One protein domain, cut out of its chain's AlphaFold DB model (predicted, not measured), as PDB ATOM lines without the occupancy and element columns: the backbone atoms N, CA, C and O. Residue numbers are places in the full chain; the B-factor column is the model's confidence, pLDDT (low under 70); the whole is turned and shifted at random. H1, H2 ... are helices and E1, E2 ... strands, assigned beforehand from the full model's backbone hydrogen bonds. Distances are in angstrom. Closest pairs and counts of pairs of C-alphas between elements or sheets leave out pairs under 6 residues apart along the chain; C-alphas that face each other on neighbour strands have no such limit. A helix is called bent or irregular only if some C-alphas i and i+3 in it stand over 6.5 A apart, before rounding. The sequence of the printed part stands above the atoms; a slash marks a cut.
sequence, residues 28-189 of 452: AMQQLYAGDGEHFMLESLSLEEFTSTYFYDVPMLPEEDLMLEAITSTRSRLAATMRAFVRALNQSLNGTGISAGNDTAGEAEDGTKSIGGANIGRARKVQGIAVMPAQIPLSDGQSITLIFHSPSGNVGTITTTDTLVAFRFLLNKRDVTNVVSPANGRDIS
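AT A GLANCE: This is residues 28 to 189 of the 452 residues of the protein "DarA_N domain-containing protein" of Citrobacter cronae (UniProt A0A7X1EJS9). A strongly twisted sheet of five strands curls round one long helix, H4, and long loops surround this core; the first helices, H1 and H2, reach away from the sheet, while H3 only grazes it. The printed part has 162 residues, with five named helices and five named strands in the order H1 H2 H3 E1 H4 E2 E3 E4 E5 H5. The sheet's order is E1 E5 E4 E3 E2, all antiparallel. The class is mixed, helices and strands, with under half of the residues in named elements. The whole is compact, with a radius of gyration of the C-alphas of 15.9 A and spans of 47 by 41 by 40 A.

HOW THE PARTS SIT: Start at the sheet, where E2, residues 124 to 126, E3, residues 129 to 137, E4, residues 143 to 149, and E5, residues 163 to 171, form a meander, each strand the antiparallel neighbour of the one before and each successive pair a hairpin. Look for N 126 and O 129 at 2.8 A between E2 and E3, N 134 and O 146 at 2.8 A between E3 and E4, and N 147 and O 168 at 2.9 A between E4 and E5. The edge strand E1, residues 71 to 74, is antiparallel to E5, with N 164 and O 73 at 2.7 A. E3 is staggered: residues 129 to 131 pair with E2 and 131 to 137 with E4. H4, residues 75 to 92, is on one face of the sheet, giving two layers, helix over sheet; its closest C-alphas to E5 are those of Arg 75 and Leu 164, 6.3 A apart. H3, residues 47 to 53, only grazes the sheet; the C-alphas of Leu 47 and Gln 135 of E3 are the closest, 7.5 A apart. H5, residues 177 to 180, is on the sheet at a height of 6.3 A, over none of its strands. H1, residues 28 to 32, and H2, residues 38 to 41, are not on the sheet; they are close but not clearly touching, the C-alphas of Leu 32 and Glu 38 being 6.3 A apart. Every O i to N i+4 pair is within hydrogen-bond range in H1 and H3, and 12 of 14 in H4; H2 and H5 are too short for such a pair.

IN THESE COORDINATES: Find C-alpha 28 at (168.665, 176.661, 134.517), where H1 begins. H4 runs 25.6 A from C-alpha 75 at (154.871, 212.221, 139.359); it is irregular, with C-alphas 76 and 79 7.5 A apart. E3 is 25.3 A long, E5 23.7 A and E4 19.6 A. H5 ends at C-alpha 180, (151.765, 191.757, 145.685).

THE WHOLE: The farthest C-alphas, those of Gly 35 and Thr 161, are 47.5 A apart. The printed part has no cut. The long links are H3 to E1, H4 to E2 and E4 to E5. The mean pLDDT of the printed part is 71.3, with 73 residues under 70, among them residues 28 to 71 and 103 to 116.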
ATOM      1  N   ALA A  28     167.554 175.714 134.609       64.75
ATOM      2  CA  ALA A  28     168.665 176.661 134.517       64.75
ATOM      3  C   ALA A  28     168.590 177.729 135.624       64.75
ATOM      4  O   ALA A  28     169.606 178.062 136.228       64.75
ATOM      5  N   MET A  29     167.385 178.193 135.973       63.12
ATOM      6  CA  MET A  29     167.178 179.046 137.149       63.12
ATOM      7  C   MET A  29     167.511 178.311 138.450       63.12
ATOM      8  O   MET A  29     168.191 178.866 139.303       63.12
ATOM      9  N   GLN A  30     167.077 177.059 138.611       68.81
ATOM     10  CA  GLN A  30     167.421 176.243 139.779       68.81
ATOM     11  C   GLN A  30     168.926 175.978 139.884       68.81
ATOM     12  O   GLN A  30     169.440 175.946 140.993       68.81
ATOM     13  N   GLN A  31     169.634 175.843 138.760       69.00
ATOM     14  CA  GLN A  31     171.094 175.735 138.715       69.00
ATOM     15  C   GLN A  31     171.786 177.048 139.094       69.00
ATOM     16  O   GLN A  31     172.770 177.006 139.811       69.00
ATOM     17  N   LEU A  32     171.256 178.207 138.694       62.00
ATOM     18  CA  LEU A  32     171.724 179.517 139.175       62.00
ATOM     19  C   LEU A  32     171.498 179.700 140.686       62.00
ATOM     20  O   LEU A  32     172.296 180.343 141.362       62.00
ATOM     21  N   TYR A  33     170.424 179.111 141.218       60.28
ATOM     22  CA  TYR A  33     170.144 179.049 142.654       60.28
ATOM     23  C   TYR A  33     170.862 177.895 143.377       60.28
ATOM     24  O   TYR A  33     170.677 177.748 144.585       60.28
ATOM     25  N   ALA A  34     171.653 177.075 142.679       58.78
ATOM     26  CA  ALA A  34     172.371 175.941 143.252       58.78
ATOM     27  C   ALA A  34     173.890 176.119 143.099       58.78
ATOM     28  O   ALA A  34     174.393 176.477 142.041       58.78
ATOM     29  N   GLY A  35     174.644 175.823 144.158       63.44
ATOM     30  CA  GLY A  35     176.104 175.951 144.156       63.44
ATOM     31  C   GLY A  35     176.589 177.363 144.500       63.44
ATOM     32  O   GLY A  35     175.908 178.115 145.197       63.44
ATOM     33  N   ASP A  36     177.791 177.718 144.045       55.72
ATOM     34  CA  ASP A  36     178.482 178.927 144.504       55.72
ATOM     35  C   ASP A  36     177.886 180.239 143.982       55.72
ATOM     36  O   ASP A  36     178.197 181.277 144.542       55.72
ATOM     37  N   GLY A  37     176.991 180.236 142.987       53.97
ATOM     38  CA  GLY A  37     176.394 181.453 142.409       53.97
ATOM     39  C   GLY A  37     175.183 182.044 143.153       53.97
ATOM     40  O   GLY A  37     174.764 183.156 142.837       53.97
ATOM     41  N   GLU A  38     174.628 181.346 144.154       59.66
ATOM     42  CA  GLU A  38     173.394 181.759 144.857       59.66
ATOM     43  C   GLU A  38     173.526 183.147 145.520       59.66
ATOM     44  O   GLU A  38     172.565 183.919 145.575       59.66
ATOM     45  N   HIS A  39     174.727 183.491 145.994       56.50
ATOM     46  CA  HIS A  39     174.975 184.731 146.728       56.50
ATOM     47  C   HIS A  39     174.823 185.988 145.858       56.50
ATOM     48  O   HIS A  39     174.271 186.973 146.344       56.50
ATOM     49  N   PHE A  40     175.177 185.937 144.567       59.62
ATOM     50  CA  PHE A  40     175.035 187.070 143.639       59.62
ATOM     51  C   PHE A  40     173.580 187.523 143.450       59.62
ATOM     52  O   PHE A  40     173.308 188.691 143.152       59.62
ATOM     53  N   MET A  41     172.627 186.602 143.630       62.03
ATOM     54  CA  MET A  41     171.186 186.864 143.527       62.03
ATOM     55  C   MET A  41     170.595 187.469 144.805       62.03
ATOM     56  O   MET A  41     169.467 187.971 144.789       62.03
ATOM     57  N   LEU A  42     171.339 187.413 145.909       57.78
ATOM     58  CA  LEU A  42     170.956 187.954 147.208       57.78
ATOM     59  C   LEU A  42     171.610 189.305 147.494       57.78
ATOM     60  O   LEU A  42     171.332 189.872 148.534       57.78
ATOM     61  N   GLU A  43     172.425 189.851 146.596       65.75
ATOM     62  CA  GLU A  43     173.070 191.152 146.792       65.75
ATOM     63  C   GLU A  43     172.069 192.312 146.774       65.75
ATOM     64  O   GLU A  43     171.144 192.355 145.954       65.75
ATOM     65  N   SER A  44     172.289 193.299 147.644       54.84
ATOM     66  CA  SER A  44     171.617 194.592 147.545       54.84
ATOM     67  C   SER A  44     172.082 195.302 146.283       54.84
ATOM     68  O   SER A  44     173.279 195.437 146.051       54.84
ATOM     69  N   LEU A  45     171.136 195.772 145.483       59.19
ATOM     70  CA  LEU A  45     171.435 196.413 144.215       59.19
ATOM     71  C   LEU A  45     171.612 197.917 144.436       59.19
ATOM     72  O   LEU A  45     170.707 198.560 144.975       59.19
ATOM     73  N   SER A  46     172.733 198.504 144.021       64.00
ATOM     74  CA  SER A  46     172.811 199.965 143.928       64.00
ATOM     75  C   SER A  46     171.888 200.468 142.813       64.00
ATOM     76  O   SER A  46     171.533 199.733 141.885       64.00
ATOM     77  N   LEU A  47     171.461 201.731 142.876       57.47
ATOM     78  CA  LEU A  47     170.616 202.276 141.814       57.47
ATOM     79  C   LEU A  47     171.366 202.326 140.473       57.47
ATOM     80  O   LEU A  47     170.744 202.140 139.431       57.47
ATOM     81  N   GLU A  48     172.681 202.540 140.487       62.53
ATOM     82  CA  GLU A  48     173.512 202.532 139.284       62.53
ATOM     83  C   GLU A  48     173.570 201.137 138.647       62.53
ATOM     84  O   GLU A  48     173.220 200.996 137.473       62.53
ATOM     85  N   GLU A  49     173.874 200.094 139.424       56.00
ATOM     86  CA  GLU A  49     173.870 198.702 138.951       56.00
ATOM     87  C   GLU A  49     172.481 198.277 138.474       56.00
ATOM     88  O   GLU A  49     172.354 197.683 137.406       56.00
ATOM     89  N   PHE A  50     171.416 198.667 139.186       61.44
ATOM     90  CA  PHE A  50     170.044 198.489 138.707       61.44
ATOM     91  C   PHE A  50     169.840 199.165 137.356       61.44
ATOM     92  O   PHE A  50     169.260 198.580 136.438       61.44
ATOM     93  N   THR A  51     170.316 200.406 137.223       56.28
ATOM     94  CA  THR A  51     170.187 201.131 135.969       56.28
ATOM     95  C   THR A  51     171.014 200.526 134.845       56.28
ATOM     96  O   THR A  51     170.672 200.744 133.688       56.28
ATOM     97  N   SER A  52     172.063 199.768 135.156       56.16
ATOM     98  CA  SER A  52     172.841 199.057 134.152       56.16
ATOM     99  C   SER A  52     172.157 197.757 133.741       56.16
ATOM    100  O   SER A  52     171.757 197.589 132.588       56.16
ATOM    101  N   THR A  53     171.901 196.885 134.716       54.59
ATOM    102  CA  THR A  53     171.330 195.555 134.497       54.59
ATOM    103  C   THR A  53     169.931 195.617 133.897       54.59
ATOM    104  O   THR A  53     169.616 194.814 133.031       54.59
ATOM    105  N   TYR A  54     169.084 196.564 134.318       53.19
ATOM    106  CA  TYR A  54     167.698 196.630 133.846       53.19
ATOM    107  C   TYR A  54     167.505 197.444 132.556       53.19
ATOM    108  O   TYR A  54     166.490 197.284 131.880       53.19
ATOM    109  N   PHE A  55     168.449 198.323 132.197       53.97
ATOM    110  CA  PHE A  55     168.282 199.227 131.049       53.97
ATOM    111  C   PHE A  55     169.247 198.962 129.892       53.97
ATOM    112  O   PHE A  55     168.974 199.463 128.801       53.97
ATOM    113  N   TYR A  56     170.335 198.213 130.098       50.50
ATOM    114  CA  TYR A  56     171.308 197.904 129.045       50.50
ATOM    115  C   TYR A  56     171.442 196.398 128.766       50.50
ATOM    116  O   TYR A  56     171.511 196.033 127.596       50.50
ATOM    117  N   ASP A  57     171.371 195.535 129.790       43.75
ATOM    118  CA  ASP A  57     171.698 194.098 129.660       43.75
ATOM    119  C   ASP A  57     170.494 193.129 129.675       43.75
ATOM    120  O   ASP A  57     170.671 191.910 129.719       43.75
ATOM    121  N   VAL A  58     169.247 193.619 129.635       41.75
ATOM    122  CA  VAL A  58     168.067 192.730 129.669       41.75
ATOM    123  C   VAL A  58     167.787 192.141 128.278       41.75
ATOM    124  O   VAL A  58     167.576 192.906 127.331       41.75
ATOM    125  N   PRO A  59     167.689 190.805 128.124       41.41
ATOM    126  CA  PRO A  59     167.124 190.211 126.918       41.41
ATOM    127  C   PRO A  59     165.658 190.633 126.783       41.41
ATOM    128  O   PRO A  59     164.909 190.593 127.755       41.41
ATOM    129  N   MET A  60     165.252 191.041 125.579       40.00
ATOM    130  CA  MET A  60     163.893 191.497 125.276       40.00
ATOM    131  C   MET A  60     162.835 190.560 125.886       40.00
ATOM    132  O   MET A  60     162.626 189.455 125.387       40.00
ATOM    133  N   LEU A  61     162.170 190.994 126.961       41.41
ATOM    134  CA  LEU A  61     161.025 190.267 127.500       41.41
ATOM    135  C   LEU A  61     159.883 190.337 126.469       41.41
ATOM    136  O   LEU A  61     159.600 191.434 125.981       41.41
ATOM    137  N   PRO A  62     159.265 189.203 126.088       40.28
ATOM    138  CA  PRO A  62     158.110 189.204 125.199       40.28
ATOM    139  C   PRO A  62     156.943 189.956 125.854       40.28
ATOM    140  O   PRO A  62     156.715 189.833 127.055       40.28
ATOM    141  N   GLU A  63     156.225 190.735 125.045       39.47
ATOM    142  CA  GLU A  63     155.196 191.728 125.411       39.47
ATOM    143  C   GLU A  63     153.912 191.174 126.081       39.47
ATOM    144  O   GLU A  63     152.854 191.787 125.973       39.47
ATOM    145  N   GLU A  64     153.949 190.044 126.791       36.97
ATOM    146  CA  GLU A  64     152.748 189.432 127.391       36.97
ATOM    147  C   GLU A  64     152.895 189.060 128.872       36.97
ATOM    148  O   GLU A  64     152.182 188.186 129.362       36.97
ATOM    149  N   ASP A  65     153.775 189.727 129.624       38.06
ATOM    150  CA  ASP A  65     153.654 189.664 131.083       38.06
ATOM    151  C   ASP A  65     152.569 190.656 131.524       38.06
ATOM    152  O   ASP A  65     152.599 191.838 131.170       38.06
ATOM    153  N   LEU A  66     151.553 190.154 132.226       37.72
ATOM    154  CA  LEU A  66     150.391 190.930 132.661       37.72
ATOM    155  C   LEU A  66     150.866 192.196 133.396       37.72
ATOM    156  O   LEU A  66     151.467 192.125 134.465       37.72
ATOM    157  N   MET A  67     150.587 193.368 132.821       41.06
ATOM    158  CA  MET A  67     150.896 194.666 133.427       41.06
ATOM    159  C   MET A  67     149.924 194.903 134.592       41.06
ATOM    160  O   MET A  67     148.797 195.351 134.389       41.06
ATOM    161  N   LEU A  68     150.328 194.528 135.808       46.41
ATOM    162  CA  LEU A  68     149.462 194.531 136.990       46.41
ATOM    163  C   LEU A  68     149.689 195.785 137.843       46.41
ATOM    164  O   LEU A  68     150.800 196.065 138.291       46.41
ATOM    165  N   GLU A  69     148.619 196.545 138.076       53.06
ATOM    166  CA  GLU A  69     148.657 197.828 138.780       53.06
ATOM    167  C   GLU A  69     148.467 197.633 140.294       53.06
ATOM    168  O   GLU A  69     147.403 197.205 140.734       53.06
ATOM    169  N   ALA A  70     149.474 197.956 141.113       57.03
ATOM    170  CA  ALA A  70     149.344 197.854 142.577       57.03
ATOM    171  C   ALA A  70     149.398 199.209 143.305       57.03
ATOM    172  O   ALA A  70     148.843 199.355 144.395       57.03
ATOM    173  N   ILE A  71     150.075 200.216 142.737       68.50
ATOM    174  CA  ILE A  71     150.191 201.555 143.339       68.50
ATOM    175  C   ILE A  71     150.115 202.611 142.245       68.50
ATOM    176  O   ILE A  71     151.004 202.689 141.400       68.50
ATOM    177  N   THR A  72     149.108 203.478 142.330       73.38
ATOM    178  CA  THR A  72     148.904 204.582 141.387       73.38
ATOM    179  C   THR A  72     149.153 205.925 142.072       73.38
ATOM    180  O   THR A  72     148.615 206.214 143.140       73.38
ATOM    181  N   SER A  73     149.987 206.767 141.467       77.19
ATOM    182  CA  SER A  73     150.332 208.115 141.930       77.19
ATOM    183  C   SER A  73     150.436 209.059 140.734       77.19
ATOM    184  O   SER A  73     150.355 208.636 139.595       77.19
ATOM    185  N   THR A  74     150.653 210.350 140.959       80.44
ATOM    186  CA  THR A  74     151.193 211.242 139.919       80.44
ATOM    187  C   THR A  74     152.669 211.500 140.187       80.44
ATOM    188  O   THR A  74     153.106 211.382 141.339       80.44
ATOM    189  N   ARG A  75     153.445 211.890 139.168       79.31
ATOM    190  CA  ARG A  75     154.871 212.221 139.359       79.31
ATOM    191  C   ARG A  75     155.078 213.299 140.430       79.31
ATOM    192  O   ARG A  75     155.944 213.139 141.284       79.31
ATOM    193  N   SER A  76     154.258 214.353 140.445       80.06
ATOM    194  CA  SER A  76     154.323 215.408 141.478       80.06
ATOM    195  C   SER A  76     154.087 214.905 142.910       80.06
ATOM    196  O   SER A  76     154.644 215.457 143.857       80.06
ATOM    197  N   ARG A  77     153.276 213.854 143.081       80.69
ATOM    198  CA  ARG A  77     152.913 213.293 144.393       80.69
ATOM    199  C   ARG A  77     153.714 212.055 144.771       80.69
ATOM    200  O   ARG A  77     153.580 211.602 145.904       80.69
ATOM    201  N   LEU A  78     154.564 211.542 143.880       80.56
ATOM    202  CA  LEU A  78     155.299 210.291 144.073       80.56
ATOM    203  C   LEU A  78     156.054 210.271 145.406       80.56
ATOM    204  O   LEU A  78     155.905 209.336 146.179       80.56
ATOM    205  N   ALA A  79     156.755 211.350 145.740       78.19
ATOM    206  CA  ALA A  79     157.437 211.515 147.023       78.19
ATOM    207  C   ALA A  79     156.514 211.376 148.255       78.19
ATOM    208  O   ALA A  79     156.887 210.791 149.272       78.19
ATOM    209  N   ALA A  80     155.303 211.936 148.198       79.81
ATOM    210  CA  ALA A  80     154.331 211.824 149.284       79.81
ATOM    211  C   ALA A  80     153.754 210.404 149.371       79.81
ATOM    212  O   ALA A  80     153.583 209.883 150.475       79.81
ATOM    213  N   THR A  81     153.516 209.774 148.219       82.19
ATOM    214  CA  THR A  81     153.067 208.382 148.107       82.19
ATOM    215  C   THR A  81     154.110 207.419 148.667       82.19
ATOM    216  O   THR A  81     153.770 206.596 149.512       82.19
ATOM    217  N   MET A  82     155.388 207.578 148.305       85.75
ATOM    218  CA  MET A  82     156.488 206.776 148.849       85.75
ATOM    219  C   MET A  82     156.617 206.951 150.361       85.75
ATOM    220  O   MET A  82     156.718 205.963 151.078       85.75
ATOM    221  N   ARG A  83     156.472 208.176 150.884       83.44
ATOM    222  CA  ARG A  83     156.447 208.410 152.339       83.44
ATOM    223  C   ARG A  83     155.299 207.679 153.034       83.44
ATOM    224  O   ARG A  83     155.465 207.160 154.134       83.44
ATOM    225  N   ALA A  84     154.113 207.662 152.430       83.88
ATOM    226  CA  ALA A  84     152.981 206.916 152.970       83.88
ATOM    227  C   ALA A  84     153.228 205.402 152.924       83.88
ATOM    228  O   ALA A  84     152.949 204.721 153.910       83.88
ATOM    229  N   PHE A  85     153.807 204.910 151.829       86.81
ATOM    230  CA  PHE A  85     154.187 203.514 151.657       86.81
ATOM    231  C   PHE A  85     155.219 203.074 152.700       86.81
ATOM    232  O   PHE A  85     154.981 202.108 153.416       86.81
ATOM    233  N   VAL A  86     156.313 203.823 152.864       88.44
ATOM    234  CA  VAL A  86     157.375 203.543 153.843       88.44
ATOM    235  C   VAL A  86     156.831 203.547 155.271       88.44
ATOM    236  O   VAL A  86     157.167 202.669 156.058       88.44
ATOM    237  N   ARG A  87     155.924 204.469 155.622       87.25
ATOM    238  CA  ARG A  87     155.251 204.442 156.935       87.25
ATOM    239  C   ARG A  87     154.408 203.183 157.136       87.25
ATOM    240  O   ARG A  87     154.471 202.583 158.204       87.25
ATOM    241  N   ALA A  88     153.628 202.785 156.131       88.12
ATOM    242  CA  ALA A  88     152.814 201.573 156.196       88.12
ATOM    243  C   ALA A  88     153.675 200.297 156.247       88.12
ATOM    244  O   ALA A  88     153.314 199.346 156.935       88.12
ATOM    245  N   LEU A  89     154.824 200.296 155.566       89.69
ATOM    246  CA  LEU A  89     155.805 199.215 155.599       89.69
ATOM    247  C   LEU A  89     156.507 199.122 156.958       89.69
ATOM    248  O   LEU A  89     156.589 198.044 157.528       89.69
ATOM    249  N   ASN A  90     156.926 200.245 157.542       90.69
ATOM    250  CA  ASN A  90     157.469 200.265 158.902       90.69
ATOM    251  C   ASN A  90     156.448 199.795 159.946       90.69
ATOM    252  O   ASN A  90     156.810 199.155 160.929       90.69
ATOM    253  N   GLN A  91     155.155 200.058 159.728       90.38
ATOM    254  CA  GLN A  91     154.108 199.523 160.593       90.38
ATOM    255  C   GLN A  91     153.993 197.993 160.494       90.38
ATOM    256  O   GLN A  91     153.722 197.355 161.511       90.38
ATOM    257  N   SER A  92     154.186 197.402 159.308       89.56
ATOM    258  CA  SER A  92     154.161 195.943 159.125       89.56
ATOM    259  C   SER A  92     155.476 195.249 159.490       89.56
ATOM    260  O   SER A  92     155.448 194.069 159.817       89.56
ATOM    261  N   LEU A  93     156.599 195.970 159.492       89.69
ATOM    262  CA  LEU A  93     157.901 195.502 159.985       89.69
ATOM    263  C   LEU A  93     158.061 195.638 161.510       89.69
ATOM    264  O   LEU A  93     159.084 195.254 162.071       89.69
ATOM    265  N   ASN A  94     157.066 196.181 162.213       89.88
ATOM    266  CA  ASN A  94     157.148 196.318 163.661       89.88
ATOM    267  C   ASN A  94     157.334 194.941 164.328       89.88
ATOM    268  O   ASN A  94     156.512 194.045 164.152       89.88
ATOM    269  N   GLY A  95     158.409 194.795 165.104       84.94
ATOM    270  CA  GLY A  95     158.780 193.549 165.777       84.94
ATOM    271  C   GLY A  95     159.830 192.702 165.053       84.94
ATOM    272  O   GLY A  95     160.357 191.788 165.675       84.94
ATOM    273  N   THR A  96     160.197 193.020 163.803       85.19
ATOM    274  CA  THR A  96     161.246 192.282 163.063       85.19
ATOM    275  C   THR A  96     162.658 192.827 163.298       85.19
ATOM    276  O   THR A  96     163.637 192.188 162.929       85.19
ATOM    277  N   GLY A  97     162.780 194.017 163.901       84.94
ATOM    278  CA  GLY A  97     164.060 194.717 164.066       84.94
ATOM    279  C   GLY A  97     164.573 195.398 162.791       84.94
ATOM    280  O   GLY A  97     165.691 195.904 162.790       84.94
ATOM    281  N   ILE A  98     163.766 195.433 161.723       88.12
ATOM    282  CA  ILE A  98     164.117 196.028 160.429       88.12
ATOM    283  C   ILE A  98     163.308 197.309 160.231       88.12
ATOM    284  O   ILE A  98     162.084 197.302 160.358       88.12
ATOM    285  N   SER A  99     163.973 198.405 159.876       89.31
ATOM    286  CA  SER A  99     163.323 199.650 159.469       89.31
ATOM    287  C   SER A  99     163.512 199.902 157.979       89.31
ATOM    288  O   SER A  99     164.588 199.687 157.427       89.31
ATOM    289  N   ALA A 100     162.460 200.391 157.334       89.12
ATOM    290  CA  ALA A 100     162.451 200.774 155.938       89.12
ATOM    291  C   ALA A 100     162.632 202.282 155.753       89.12
ATOM    292  O   ALA A 100     161.989 203.100 156.416       89.12
ATOM    293  N   GLY A 101     163.431 202.611 154.749       84.94
ATOM    294  CA  GLY A 101     163.704 203.943 154.259       84.94
ATOM    295  C   GLY A 101     164.911 204.621 154.890       84.94
ATOM    296  O   GLY A 101     165.499 204.135 155.848       84.94
ATOM    297  N   ASN A 102     165.307 205.742 154.294       77.31
ATOM    298  CA  ASN A 102     166.417 206.564 154.755       77.31
ATOM    299  C   ASN A 102     165.939 207.832 155.481       77.31
ATOM    300  O   ASN A 102     164.945 208.458 155.109       77.31
ATOM    301  N   ASP A 103     166.697 208.236 156.499       63.28
ATOM    302  CA  ASP A 103     166.446 209.467 157.264       63.28
ATOM    303  C   ASP A 103     167.073 210.713 156.610       63.28
ATOM    304  O   ASP A 103     166.829 211.847 157.028       63.28
ATOM    305  N   THR A 104     167.873 210.532 155.560       54.66
ATOM    306  CA  THR A 104     168.597 211.613 154.890       54.66
ATOM    307  C   THR A 104     167.697 212.347 153.902       54.66
ATOM    308  O   THR A 104     167.449 211.887 152.793       54.66
ATOM    309  N   ALA A 105     167.212 213.531 154.274       51.53
ATOM    310  CA  ALA A 105     166.655 214.477 153.309       51.53
ATOM    311  C   ALA A 105     167.812 215.139 152.535       51.53
ATOM    312  O   ALA A 105     168.552 215.933 153.110       51.53
ATOM    313  N   GLY A 106     167.984 214.816 151.249       55.47
ATOM    314  CA  GLY A 106     169.065 215.372 150.428       55.47
ATOM    315  C   GLY A 106     169.101 214.847 148.989       55.47
ATOM    316  O   GLY A 106     168.432 213.869 148.648       55.47
ATOM    317  N   GLU A 107     169.868 215.529 148.138       51.97
ATOM    318  CA  GLU A 107     170.313 214.996 146.846       51.97
ATOM    319  C   GLU A 107     171.541 214.112 147.104       51.97
ATOM    320  O   GLU A 107     172.494 214.564 147.734       51.97
ATOM    321  N   ALA A 108     171.494 212.844 146.690       52.00
ATOM    322  CA  ALA A 108     172.673 211.980 146.708       52.00
ATOM    323  C   ALA A 108     173.657 212.412 145.606       52.00
ATOM    324  O   ALA A 108     173.239 213.038 144.629       52.00
ATOM    325  N   GLU A 109     174.935 212.037 145.731       43.78
ATOM    326  CA  GLU A 109     175.994 212.326 144.742       43.78
ATOM    327  C   GLU A 109     175.611 211.903 143.306       43.78
ATOM    328  O   GLU A 109     175.889 212.629 142.354       43.78
ATOM    329  N   ASP A 110     174.818 210.834 143.155       50.78
ATOM    330  CA  ASP A 110     174.297 210.334 141.867       50.78
ATOM    331  C   ASP A 110     173.144 211.175 141.268       50.78
ATOM    332  O   ASP A 110     172.526 210.831 140.251       50.78
ATOM    333  N   GLY A 111     172.771 212.284 141.914       53.91
ATOM    334  CA  GLY A 111     171.650 213.140 141.523       53.91
ATOM    335  C   GLY A 111     170.273 212.498 141.737       53.91
ATOM    336  O   GLY A 111     169.304 212.878 141.066       53.91
ATOM    337  N   THR A 112     170.185 211.513 142.635       55.34
ATOM    338  CA  THR A 112     168.926 210.925 143.109       55.34
ATOM    339  C   THR A 112     168.388 211.758 144.264       55.34
ATOM    340  O   THR A 112     169.138 212.263 145.098       55.34
ATOM    341  N   LYS A 113     167.070 211.959 144.302       63.28
ATOM    342  CA  LYS A 113     166.440 212.685 145.407       63.28
ATOM    343  C   LYS A 113     165.953 211.672 146.423       63.28
ATOM    344  O   LYS A 113     165.025 210.916 146.128       63.28
ATOM    345  N   SER A 114     166.556 211.683 147.606       65.19
ATOM    346  CA  SER A 114     166.004 210.988 148.759       65.19
ATOM    347  C   SER A 114     164.811 211.788 149.273       65.19
ATOM    348  O   SER A 114     164.957 212.883 149.827       65.19
ATOM    349  N   ILE A 115     163.597 211.292 149.019       63.03
ATOM    350  CA  ILE A 115     162.378 211.974 149.453       63.03
ATOM    351  C   ILE A 115     161.374 210.961 149.985       63.03
ATOM    352  O   ILE A 115     160.794 210.173 149.244       63.03
ATOM    353  N   GLY A 116     161.087 211.067 151.283       65.62
ATOM    354  CA  GLY A 116     160.065 210.246 151.927       65.62
ATOM    355  C   GLY A 116     160.536 208.842 152.294       65.62
ATOM    356  O   GLY A 116     159.704 207.944 152.335       65.62
ATOM    357  N   GLY A 117     161.834 208.661 152.555       75.38
ATOM    358  CA  GLY A 117     162.413 207.361 152.884       75.38
ATOM    359  C   GLY A 117     162.712 206.495 151.657       75.38
ATOM    360  O   GLY A 117     162.966 205.310 151.807       75.38
ATOM    361  N   ALA A 118     162.637 207.041 150.442       84.19
ATOM    362  CA  ALA A 118     162.956 206.321 149.214       84.19
ATOM    363  C   ALA A 118     163.878 207.159 148.321       84.19
ATOM    364  O   ALA A 118     163.701 208.375 148.194       84.19
ATOM    365  N   ASN A 119     164.811 206.484 147.657       85.31
ATOM    366  CA  ASN A 119     165.672 207.032 146.620       85.31
ATOM    367  C   ASN A 119     164.941 206.954 145.280       85.31
ATOM    368  O   ASN A 119     164.706 205.870 144.743       85.31
ATOM    369  N   ILE A 120     164.547 208.108 144.743       83.44
ATOM    370  CA  ILE A 120     163.829 208.178 143.467       83.44
ATOM    371  C   ILE A 120     164.841 208.364 142.334       83.44
ATOM    372  O   ILE A 120     165.583 209.351 142.304       83.44
ATOM    373  N   GLY A 121     164.846 207.421 141.391       80.31
ATOM    374  CA  GLY A 121     165.690 207.460 140.204       80.31
ATOM    375  C   GLY A 121     165.134 208.339 139.085       80.31
ATOM    376  O   GLY A 121     163.977 208.766 139.082       80.31
ATOM    377  N   ARG A 122     165.980 208.617 138.090       80.56
ATOM    378  CA  ARG A 122     165.590 209.389 136.901       80.56
ATOM    379  C   ARG A 122     164.694 208.552 135.982       80.56
ATOM    380  O   ARG A 122     164.867 207.342 135.868       80.56
ATOM    381  N   ALA A 123     163.761 209.213 135.296       80.00
ATOM    382  CA  ALA A 123     162.951 208.571 134.262       80.00
ATOM    383  C   ALA A 123     163.831 208.153 133.076       80.00
ATOM    384  O   ALA A 123     164.636 208.951 132.590       80.00
ATOM    385  N   ARG A 124     163.658 206.923 132.600       76.12
ATOM    386  CA  ARG A 124     164.435 206.314 131.512       76.12
ATOM    387  C   ARG A 124     163.483 205.549 130.590       76.12
ATOM    388  O   ARG A 124     162.435 205.087 131.029       76.12
ATOM    389  N   LYS A 125     163.829 205.425 129.310       76.06
ATOM    390  CA  LYS A 125     163.031 204.682 128.327       76.06
ATOM    391  C   LYS A 125     163.555 203.248 128.223       76.06
ATOM    392  O   LYS A 125     164.731 203.071 127.923       76.06
ATOM    393  N   VAL A 126     162.693 202.257 128.439       67.94
ATOM    394  CA  VAL A 126     162.988 200.817 128.321       67.94
ATOM    395  C   VAL A 126     161.940 200.197 127.417       67.94
ATOM    396  O   VAL A 126     160.756 200.369 127.675       67.94
ATOM    397  N   GLN A 127     162.357 199.531 126.337       64.31
ATOM    398  CA  GLN A 127     161.442 198.856 125.399       64.31
ATOM    399  C   GLN A 127     160.274 199.734 124.901       64.31
ATOM    400  O   GLN A 127     159.165 199.267 124.684       64.31
ATOM    401  N   GLY A 128     160.495 201.043 124.736       67.12
ATOM    402  CA  GLY A 128     159.418 201.950 124.325       67.12
ATOM    403  C   GLY A 128     158.513 202.440 125.457       67.12
ATOM    404  O   GLY A 128     157.616 203.219 125.193       67.12
ATOM    405  N   ILE A 129     158.746 202.071 126.713       72.31
ATOM    406  CA  ILE A 129     157.975 202.557 127.859       72.31
ATOM    407  C   ILE A 129     158.881 203.426 128.728       72.31
ATOM    408  O   ILE A 129     160.029 203.085 129.015       72.31
ATOM    409  N   ALA A 130     158.382 204.588 129.142       80.31
ATOM    410  CA  ALA A 130     159.090 205.425 130.095       80.31
ATOM    411  C   ALA A 130     158.861 204.884 131.514       80.31
ATOM    412  O   ALA A 130     157.724 204.842 131.991       80.31
ATOM    413  N   VAL A 131     159.943 204.477 132.179       83.81
ATOM    414  CA  VAL A 131     159.932 203.895 133.525       83.81
ATOM    415  C   VAL A 131     160.738 204.741 134.510       83.81
ATOM    416  O   VAL A 131     161.682 205.445 134.142       83.81
ATOM    417  N   MET A 132     160.354 204.681 135.781       84.38
ATOM    418  CA  MET A 132     160.979 205.397 136.886       84.38
ATOM    419  C   MET A 132     161.089 204.470 138.102       84.38
ATOM    420  O   MET A 132     160.057 204.056 138.635       84.38
ATOM    421  N   PRO A 133     162.306 204.141 138.561       87.38
ATOM    422  CA  PRO A 133     162.488 203.338 139.761       87.38
ATOM    423  C   PRO A 133     162.418 204.188 141.034       87.38
ATOM    424  O   PRO A 133     162.906 205.321 141.073       87.38
ATOM    425  N   ALA A 134     161.855 203.616 142.093       88.12
ATOM    426  CA  ALA A 134     161.952 204.122 143.455       88.12
ATOM    427  C   ALA A 134     162.463 203.003 144.366       88.12
ATOM    428  O   ALA A 134     161.802 201.976 144.524       88.12
ATOM    429  N   GLN A 135     163.636 203.208 144.955       89.38
ATOM    430  CA  GLN A 135     164.280 202.246 145.839       89.38
ATOM    431  C   GLN A 135     164.062 202.637 147.300       89.38
ATOM    432  O   GLN A 135     164.293 203.778 147.691       89.38
ATOM    433  N   ILE A 136     163.647 201.682 148.119       91.00
ATOM    434  CA  ILE A 136     163.507 201.806 149.564       91.00
ATOM    435  C   ILE A 136     164.615 200.955 150.195       91.00
ATOM    436  O   ILE A 136     164.531 199.725 150.124       91.00
ATOM    437  N   PRO A 137     165.653 201.567 150.782       90.31
ATOM    438  CA  PRO A 137     166.651 200.822 151.540       90.31
ATOM    439  C   PRO A 137     166.045 200.280 152.840       90.31
ATOM    440  O   PRO A 137     165.136 200.890 153.407       90.31
ATOM    441  N   LEU A 138     166.540 199.143 153.315       90.62
ATOM    442  CA  LEU A 138     166.181 198.532 154.592       90.62
ATOM    443  C   LEU A 138     167.408 198.535 155.516       90.62
ATOM    444  O   LEU A 138     168.548 198.497 155.055       90.62
ATOM    445  N   SER A 139     167.190 198.604 156.830       89.62
ATOM    446  CA  SER A 139     168.273 198.719 157.821       89.62
ATOM    447  C   SER A 139     169.179 197.493 157.917       89.62
ATOM    448  O   SER A 139     170.278 197.586 158.453       89.62
ATOM    449  N   ASP A 140     168.724 196.344 157.430       83.81
ATOM    450  CA  ASP A 140     169.480 195.093 157.367       83.81
ATOM    451  C   ASP A 140     170.329 194.966 156.089       83.81
ATOM    452  O   ASP A 140     170.937 193.925 155.854       83.81
ATOM    453  N   GLY A 141     170.368 196.019 155.267       82.94
ATOM    454  CA  GLY A 141     171.106 196.075 154.010       82.94
ATOM    455  C   GLY A 141     170.298 195.627 152.793       82.94
ATOM    456  O   GLY A 141     170.726 195.878 151.669       82.94
ATOM    457  N   GLN A 142     169.119 195.026 152.975       89.25
ATOM    458  CA  GLN A 142     168.237 194.690 151.859       89.25
ATOM    459  C   GLN A 142     167.649 195.958 151.214       89.25
ATOM    460  O   GLN A 142     167.669 197.055 151.776       89.25
ATOM    461  N   SER A 143     167.069 195.830 150.021       89.88
ATOM    462  CA  SER A 143     166.328 196.931 149.395       89.88
ATOM    463  C   SER A 143     165.089 196.452 148.650       89.88
ATOM    464  O   SER A 143     165.080 195.376 148.057       89.88
ATOM    465  N   ILE A 144     164.032 197.266 148.665       90.69
ATOM    466  CA  ILE A 144     162.852 197.066 147.817       90.69
ATOM    467  C   ILE A 144     162.876 198.099 146.700       90.69
ATOM    468  O   ILE A 144     162.917 199.296 146.972       90.69
ATOM    469  N   THR A 145     162.755 197.660 145.452       89.56
ATOM    470  CA  THR A 145     162.675 198.552 144.292       89.56
ATOM    471  C   THR A 145     161.310 198.442 143.636       89.56
ATOM    472  O   THR A 145     160.888 197.366 143.218       89.56
ATOM    473  N   LEU A 146     160.617 199.573 143.529       88.81
ATOM    474  CA  LEU A 146     159.346 199.696 142.830       88.81
ATOM    475  C   LEU A 146     159.592 200.357 141.479       88.81
ATOM    476  O   LEU A 146     160.215 201.418 141.413       88.81
ATOM    477  N   ILE A 147     159.075 199.763 140.407       86.94
ATOM    478  CA  ILE A 147     159.193 200.312 139.057       86.94
ATOM    479  C   ILE A 147     157.852 200.898 138.639       86.94
ATOM    480  O   ILE A 147     156.859 200.183 138.488       86.94
ATOM    481  N   PHE A 148     157.841 202.214 138.441       86.62
ATOM    482  CA  PHE A 148     156.689 202.955 137.955       86.62
ATOM    483  C   PHE A 148     156.783 203.159 136.449       86.62
ATOM    484  O   PHE A 148     157.848 203.480 135.930       86.62
ATOM    485  N   HIS A 149     155.657 203.050 135.762       85.12
ATOM    486  CA  HIS A 149     155.497 203.466 134.372       85.12
ATOM    487  C   HIS A 149     154.319 204.434 134.258       85.12
ATOM    488  O   HIS A 149     153.535 204.560 135.199       85.12
ATOM    489  N   SER A 150     154.204 205.139 133.134       82.94
ATOM    490  CA  SER A 150     153.086 206.051 132.873       82.94
ATOM    491  C   SER A 150     152.159 205.486 131.794       82.94
ATOM    492  O   SER A 150     152.513 205.582 130.619       82.94
ATOM    493  N   PRO A 151     150.976 204.935 132.141       72.62
ATOM    494  CA  PRO A 151     149.998 204.471 131.149       72.62
ATOM    495  C   PRO A 151     149.422 205.609 130.297       72.62
ATOM    496  O   PRO A 151     148.993 205.401 129.167       72.62
ATOM    497  N   SER A 152     149.392 206.826 130.855       64.56
ATOM    498  CA  SER A 152     148.808 208.020 130.231       64.56
ATOM    499  C   SER A 152     149.828 208.907 129.505       64.56
ATOM    500  O   SER A 152     149.446 209.927 128.936       64.56
ATOM    501  N   GLY A 153     151.122 208.593 129.601       60.62
ATOM    502  CA  GLY A 153     152.217 209.428 129.103       60.62
ATOM    503  C   GLY A 153     152.640 209.091 127.674       60.62
ATOM    504  O   GLY A 153     152.353 208.021 127.145       60.62
ATOM    505  N   ASN A 154     153.386 210.001 127.045       61.03
ATOM    506  CA  ASN A 154     154.058 209.702 125.783       61.03
ATOM    507  C   ASN A 154     155.127 208.615 126.007       61.03
ATOM    508  O   ASN A 154     155.955 208.740 126.905       61.03
ATOM    509  N   VAL A 155     155.166 207.625 125.108       62.16
ATOM    510  CA  VAL A 155     156.081 206.458 124.989       62.16
ATOM    511  C   VAL A 155     157.567 206.756 125.323       62.16
ATOM    512  O   VAL A 155     158.349 205.868 125.651       62.16
ATOM    513  N   GLY A 156     158.013 208.014 125.252       63.56
ATOM    514  CA  GLY A 156     159.402 208.406 125.510       63.56
ATOM    515  C   GLY A 156     159.704 209.107 126.838       63.56
ATOM    516  O   GLY A 156     160.872 209.134 127.219       63.56
ATOM    517  N   THR A 157     158.726 209.703 127.529       71.38
ATOM    518  CA  THR A 157     159.004 210.636 128.641       71.38
ATOM    519  C   THR A 157     157.899 210.645 129.689       71.38
ATOM    520  O   THR A 157     156.729 210.714 129.332       71.38
ATOM    521  N   ILE A 158     158.275 210.708 130.968       78.44
ATOM    522  CA  ILE A 158     157.340 210.930 132.081       78.44
ATOM    523  C   ILE A 158     157.286 212.428 132.400       78.44
ATOM    524  O   ILE A 158     158.315 213.010 132.741       78.44
ATOM    525  N   THR A 159     156.113 213.054 132.376       79.75
ATOM    526  CA  THR A 159     155.908 214.453 132.801       79.75
ATOM    527  C   THR A 159     155.422 214.570 134.253       79.75
ATOM    528  O   THR A 159     155.076 213.584 134.895       79.75
ATOM    529  N   THR A 160     155.424 215.777 134.828       79.06
ATOM    530  CA  THR A 160     155.038 216.023 136.238       79.06
ATOM    531  C   THR A 160     153.576 215.674 136.549       79.06
ATOM    532  O   THR A 160     153.253 215.311 137.687       79.06
ATOM    533  N   THR A 161     152.697 215.786 135.554       80.12
ATOM    534  CA  THR A 161     151.257 215.512 135.663       80.12
ATOM    535  C   THR A 161     150.890 214.078 135.315       80.12
ATOM    536  O   THR A 161     149.744 213.690 135.524       80.12
ATOM    537  N   ASP A 162     151.843 213.302 134.807       81.62
ATOM    538  CA  ASP A 162     151.602 211.927 134.400       81.62
ATOM    539  C   ASP A 162     151.196 211.061 135.588       81.62
ATOM    540  O   ASP A 162     151.753 211.167 136.693       81.62
ATOM    541  N   THR A 163     150.234 210.180 135.324       82.00
ATOM    542  CA  THR A 163     149.849 209.116 136.240       82.00
ATOM    543  C   THR A 163     150.909 208.030 136.177       82.00
ATOM    544  O   THR A 163     151.192 207.497 135.114       82.00
ATOM    545  N   LEU A 164     151.503 207.727 137.320       83.94
ATOM    546  CA  LEU A 164     152.497 206.694 137.522       83.94
ATOM    547  C   LEU A 164     151.860 205.484 138.182       83.94
ATOM    548  O   LEU A 164     151.263 205.611 139.250       83.94
ATOM    549  N   VAL A 165     152.058 204.321 137.581       82.38
ATOM    550  CA  VAL A 165     151.577 203.040 138.084       82.38
ATOM    551  C   VAL A 165     152.762 202.115 138.324       82.38
ATOM    552  O   VAL A 165     153.558 201.869 137.412       82.38
ATOM    553  N   ALA A 166     152.893 201.623 139.556       83.75
ATOM    554  CA  ALA A 166     153.855 200.585 139.895       83.75
ATOM    555  C   ALA A 166     153.401 199.262 139.283       83.75
ATOM    556  O   ALA A 166     152.331 198.766 139.643       83.75
ATOM    557  N   PHE A 167     154.222 198.719 138.388       79.75
ATOM    558  CA  PHE A 167     153.950 197.450 137.708       79.75
ATOM    559  C   PHE A 167     154.901 196.332 138.138       79.75
ATOM    560  O   PHE A 167     154.603 195.164 137.924       79.75
ATOM    561  N   ARG A 168     156.045 196.676 138.748       83.00
ATOM    562  CA  ARG A 168     157.033 195.690 139.191       83.00
ATOM    563  C   ARG A 168     157.590 196.006 140.564       83.00
ATOM    564  O   ARG A 168     157.917 197.158 140.859       83.00
ATOM    565  N   PHE A 169     157.723 194.962 141.371       86.69
ATOM    566  CA  PHE A 169     158.273 195.008 142.718       86.69
ATOM    567  C   PHE A 169     159.441 194.044 142.788       86.69
ATOM    568  O   PHE A 169     159.286 192.852 142.529       86.69
ATOM    569  N   LEU A 170     160.603 194.560 143.160       87.12
ATOM    570  CA  LEU A 170     161.806 193.771 143.347       87.12
ATOM    571  C   LEU A 170     162.208 193.810 144.820       87.12
ATOM    572  O   LEU A 170     162.175 194.874 145.434       87.12
ATOM    573  N   LEU A 171     162.601 192.663 145.368       88.38
ATOM    574  CA  LEU A 171     163.336 192.575 146.629       88.38
ATOM    575  C   LEU A 171     164.772 192.191 146.280       88.38
ATOM    576  O   LEU A 171     165.005 191.114 145.724       88.38
ATOM    577  N   ASN A 172     165.721 193.075 146.574       86.56
ATOM    578  CA  ASN A 172     167.092 192.999 146.077       86.56
ATOM    579  C   ASN A 172     167.080 192.890 144.537       86.56
ATOM    580  O   ASN A 172     166.569 193.790 143.868       86.56
ATOM    581  N   LYS A 173     167.567 191.784 143.961       77.75
ATOM    582  CA  LYS A 173     167.521 191.520 142.508       77.75
ATOM    583  C   LYS A 173     166.315 190.684 142.057       77.75
ATOM    584  O   LYS A 173     166.122 190.479 140.860       77.75
ATOM    585  N   ARG A 174     165.503 190.170 142.985       80.88
ATOM    586  CA  ARG A 174     164.448 189.197 142.681       80.88
ATOM    587  C   ARG A 174     163.111 189.875 142.422       80.88
ATOM    588  O   ARG A 174     162.663 190.679 143.234       80.88
ATOM    589  N   ASP A 175     162.436 189.469 141.350       83.25
ATOM    590  CA  ASP A 175     161.057 189.877 141.081       83.25
ATOM    591  C   ASP A 175     160.081 189.193 142.046       83.25
ATOM    592  O   ASP A 175     160.040 187.964 142.168       83.25
ATOM    593  N   VAL A 176     159.330 190.013 142.779       84.31
ATOM    594  CA  VAL A 176     158.355 189.601 143.796       84.31
ATOM    595  C   VAL A 176     156.955 190.118 143.480       84.31
ATOM    596  O   VAL A 176     156.063 190.027 144.323       84.31
ATOM    597  N   THR A 177     156.736 190.614 142.259       83.25
ATOM    598  CA  THR A 177     155.462 191.194 141.811       83.25
ATOM    599  C   THR A 177     154.295 190.238 142.055       83.25
ATOM    600  O   THR A 177     153.297 190.639 142.639       83.25
ATOM    601  N   ASN A 178     154.471 188.939 141.791       81.50
ATOM    602  CA  ASN A 178     153.451 187.905 142.028       81.50
ATOM    603  C   ASN A 178     152.885 187.865 143.458       81.50
ATOM    604  O   ASN A 178     151.739 187.474 143.651       81.50
ATOM    605  N   VAL A 179     153.674 188.245 144.468       79.50
ATOM    606  CA  VAL A 179     153.254 188.223 145.882       79.50
ATOM    607  C   VAL A 179     152.346 189.406 146.219       79.50
ATOM    608  O   VAL A 179     151.518 189.326 147.125       79.50
ATOM    609  N   VAL A 180     152.510 190.508 145.494       75.25
ATOM    610  CA  VAL A 180     151.765 191.757 145.685       75.25
ATOM    611  C   VAL A 180     150.697 191.971 144.608       75.25
ATOM    612  O   VAL A 180     149.957 192.951 144.671       75.25
ATOM    613  N   SER A 181     150.590 191.037 143.660       69.56
ATOM    614  CA  SER A 181     149.589 191.003 142.595       69.56
ATOM    615  C   SER A 181     148.205 190.586 143.106       69.56
ATOM    616  O   SER A 181     148.104 189.611 143.856       69.56
ATOM    617  N   PRO A 182     147.123 191.258 142.665       65.38
ATOM    618  CA  PRO A 182     145.739 190.876 142.940       65.38
ATOM    619  C   PRO A 182     145.447 189.384 142.759       65.38
ATOM    620  O   PRO A 182     145.596 188.834 141.672       65.38
ATOM    621  N   ALA A 183     144.954 188.731 143.813       61.03
ATOM    622  CA  ALA A 183     144.444 187.368 143.722       61.03
ATOM    623  C   ALA A 183     142.950 187.399 143.354       61.03
ATOM    624  O   ALA A 183     142.151 188.047 144.033       61.03
ATOM    625  N   ASN A 184     142.559 186.669 142.305       57.59
ATOM    626  CA  ASN A 184     141.164 186.509 141.859       57.59
ATOM    627  C   ASN A 184     140.460 187.807 141.409       57.59
ATOM    628  O   ASN A 184     139.262 187.970 141.636       57.59
ATOM    629  N   GLY A 185     141.190 188.739 140.784       59.38
ATOM    630  CA  GLY A 185     140.608 189.963 140.209       59.38
ATOM    631  C   GLY A 185     140.127 190.991 141.238       59.38
ATOM    632  O   GLY A 185     139.358 191.885 140.894       59.38
ATOM    633  N   ARG A 186     140.549 190.859 142.503       60.59
ATOM    634  CA  ARG A 186     140.278 191.833 143.561       60.59
ATOM    635  C   ARG A 186     141.552 192.578 143.928       60.59
ATOM    636  O   ARG A 186     142.518 191.953 144.364       60.59
ATOM    637  N   ASP A 187     141.503 193.900 143.823       64.31
ATOM    638  CA  ASP A 187     142.612 194.784 144.180       64.31
ATOM    639  C   ASP A 187     143.102 194.524 145.609       64.31
ATOM    640  O   ASP A 187     142.316 194.366 146.553       64.31
ATOM    641  N   ILE A 188     144.423 194.494 145.768       72.62
ATOM    642  CA  ILE A 188     145.073 194.338 147.067       72.62
ATOM    643  C   ILE A 188     145.234 195.719 147.695       72.62
ATOM    644  O   ILE A 188     145.711 196.666 147.076       72.62
ATOM    645  N   SER A 189     144.837 195.844 148.960       78.88
ATOM    646  CA  SER A 189     145.033 197.090 149.705       78.88
ATOM    647  C   SER A 189     146.515 197.334 150.004       78.88
ATOM    648  O   SER A 189     147.268 196.393 150.248       78.88
TER     649      SER A 189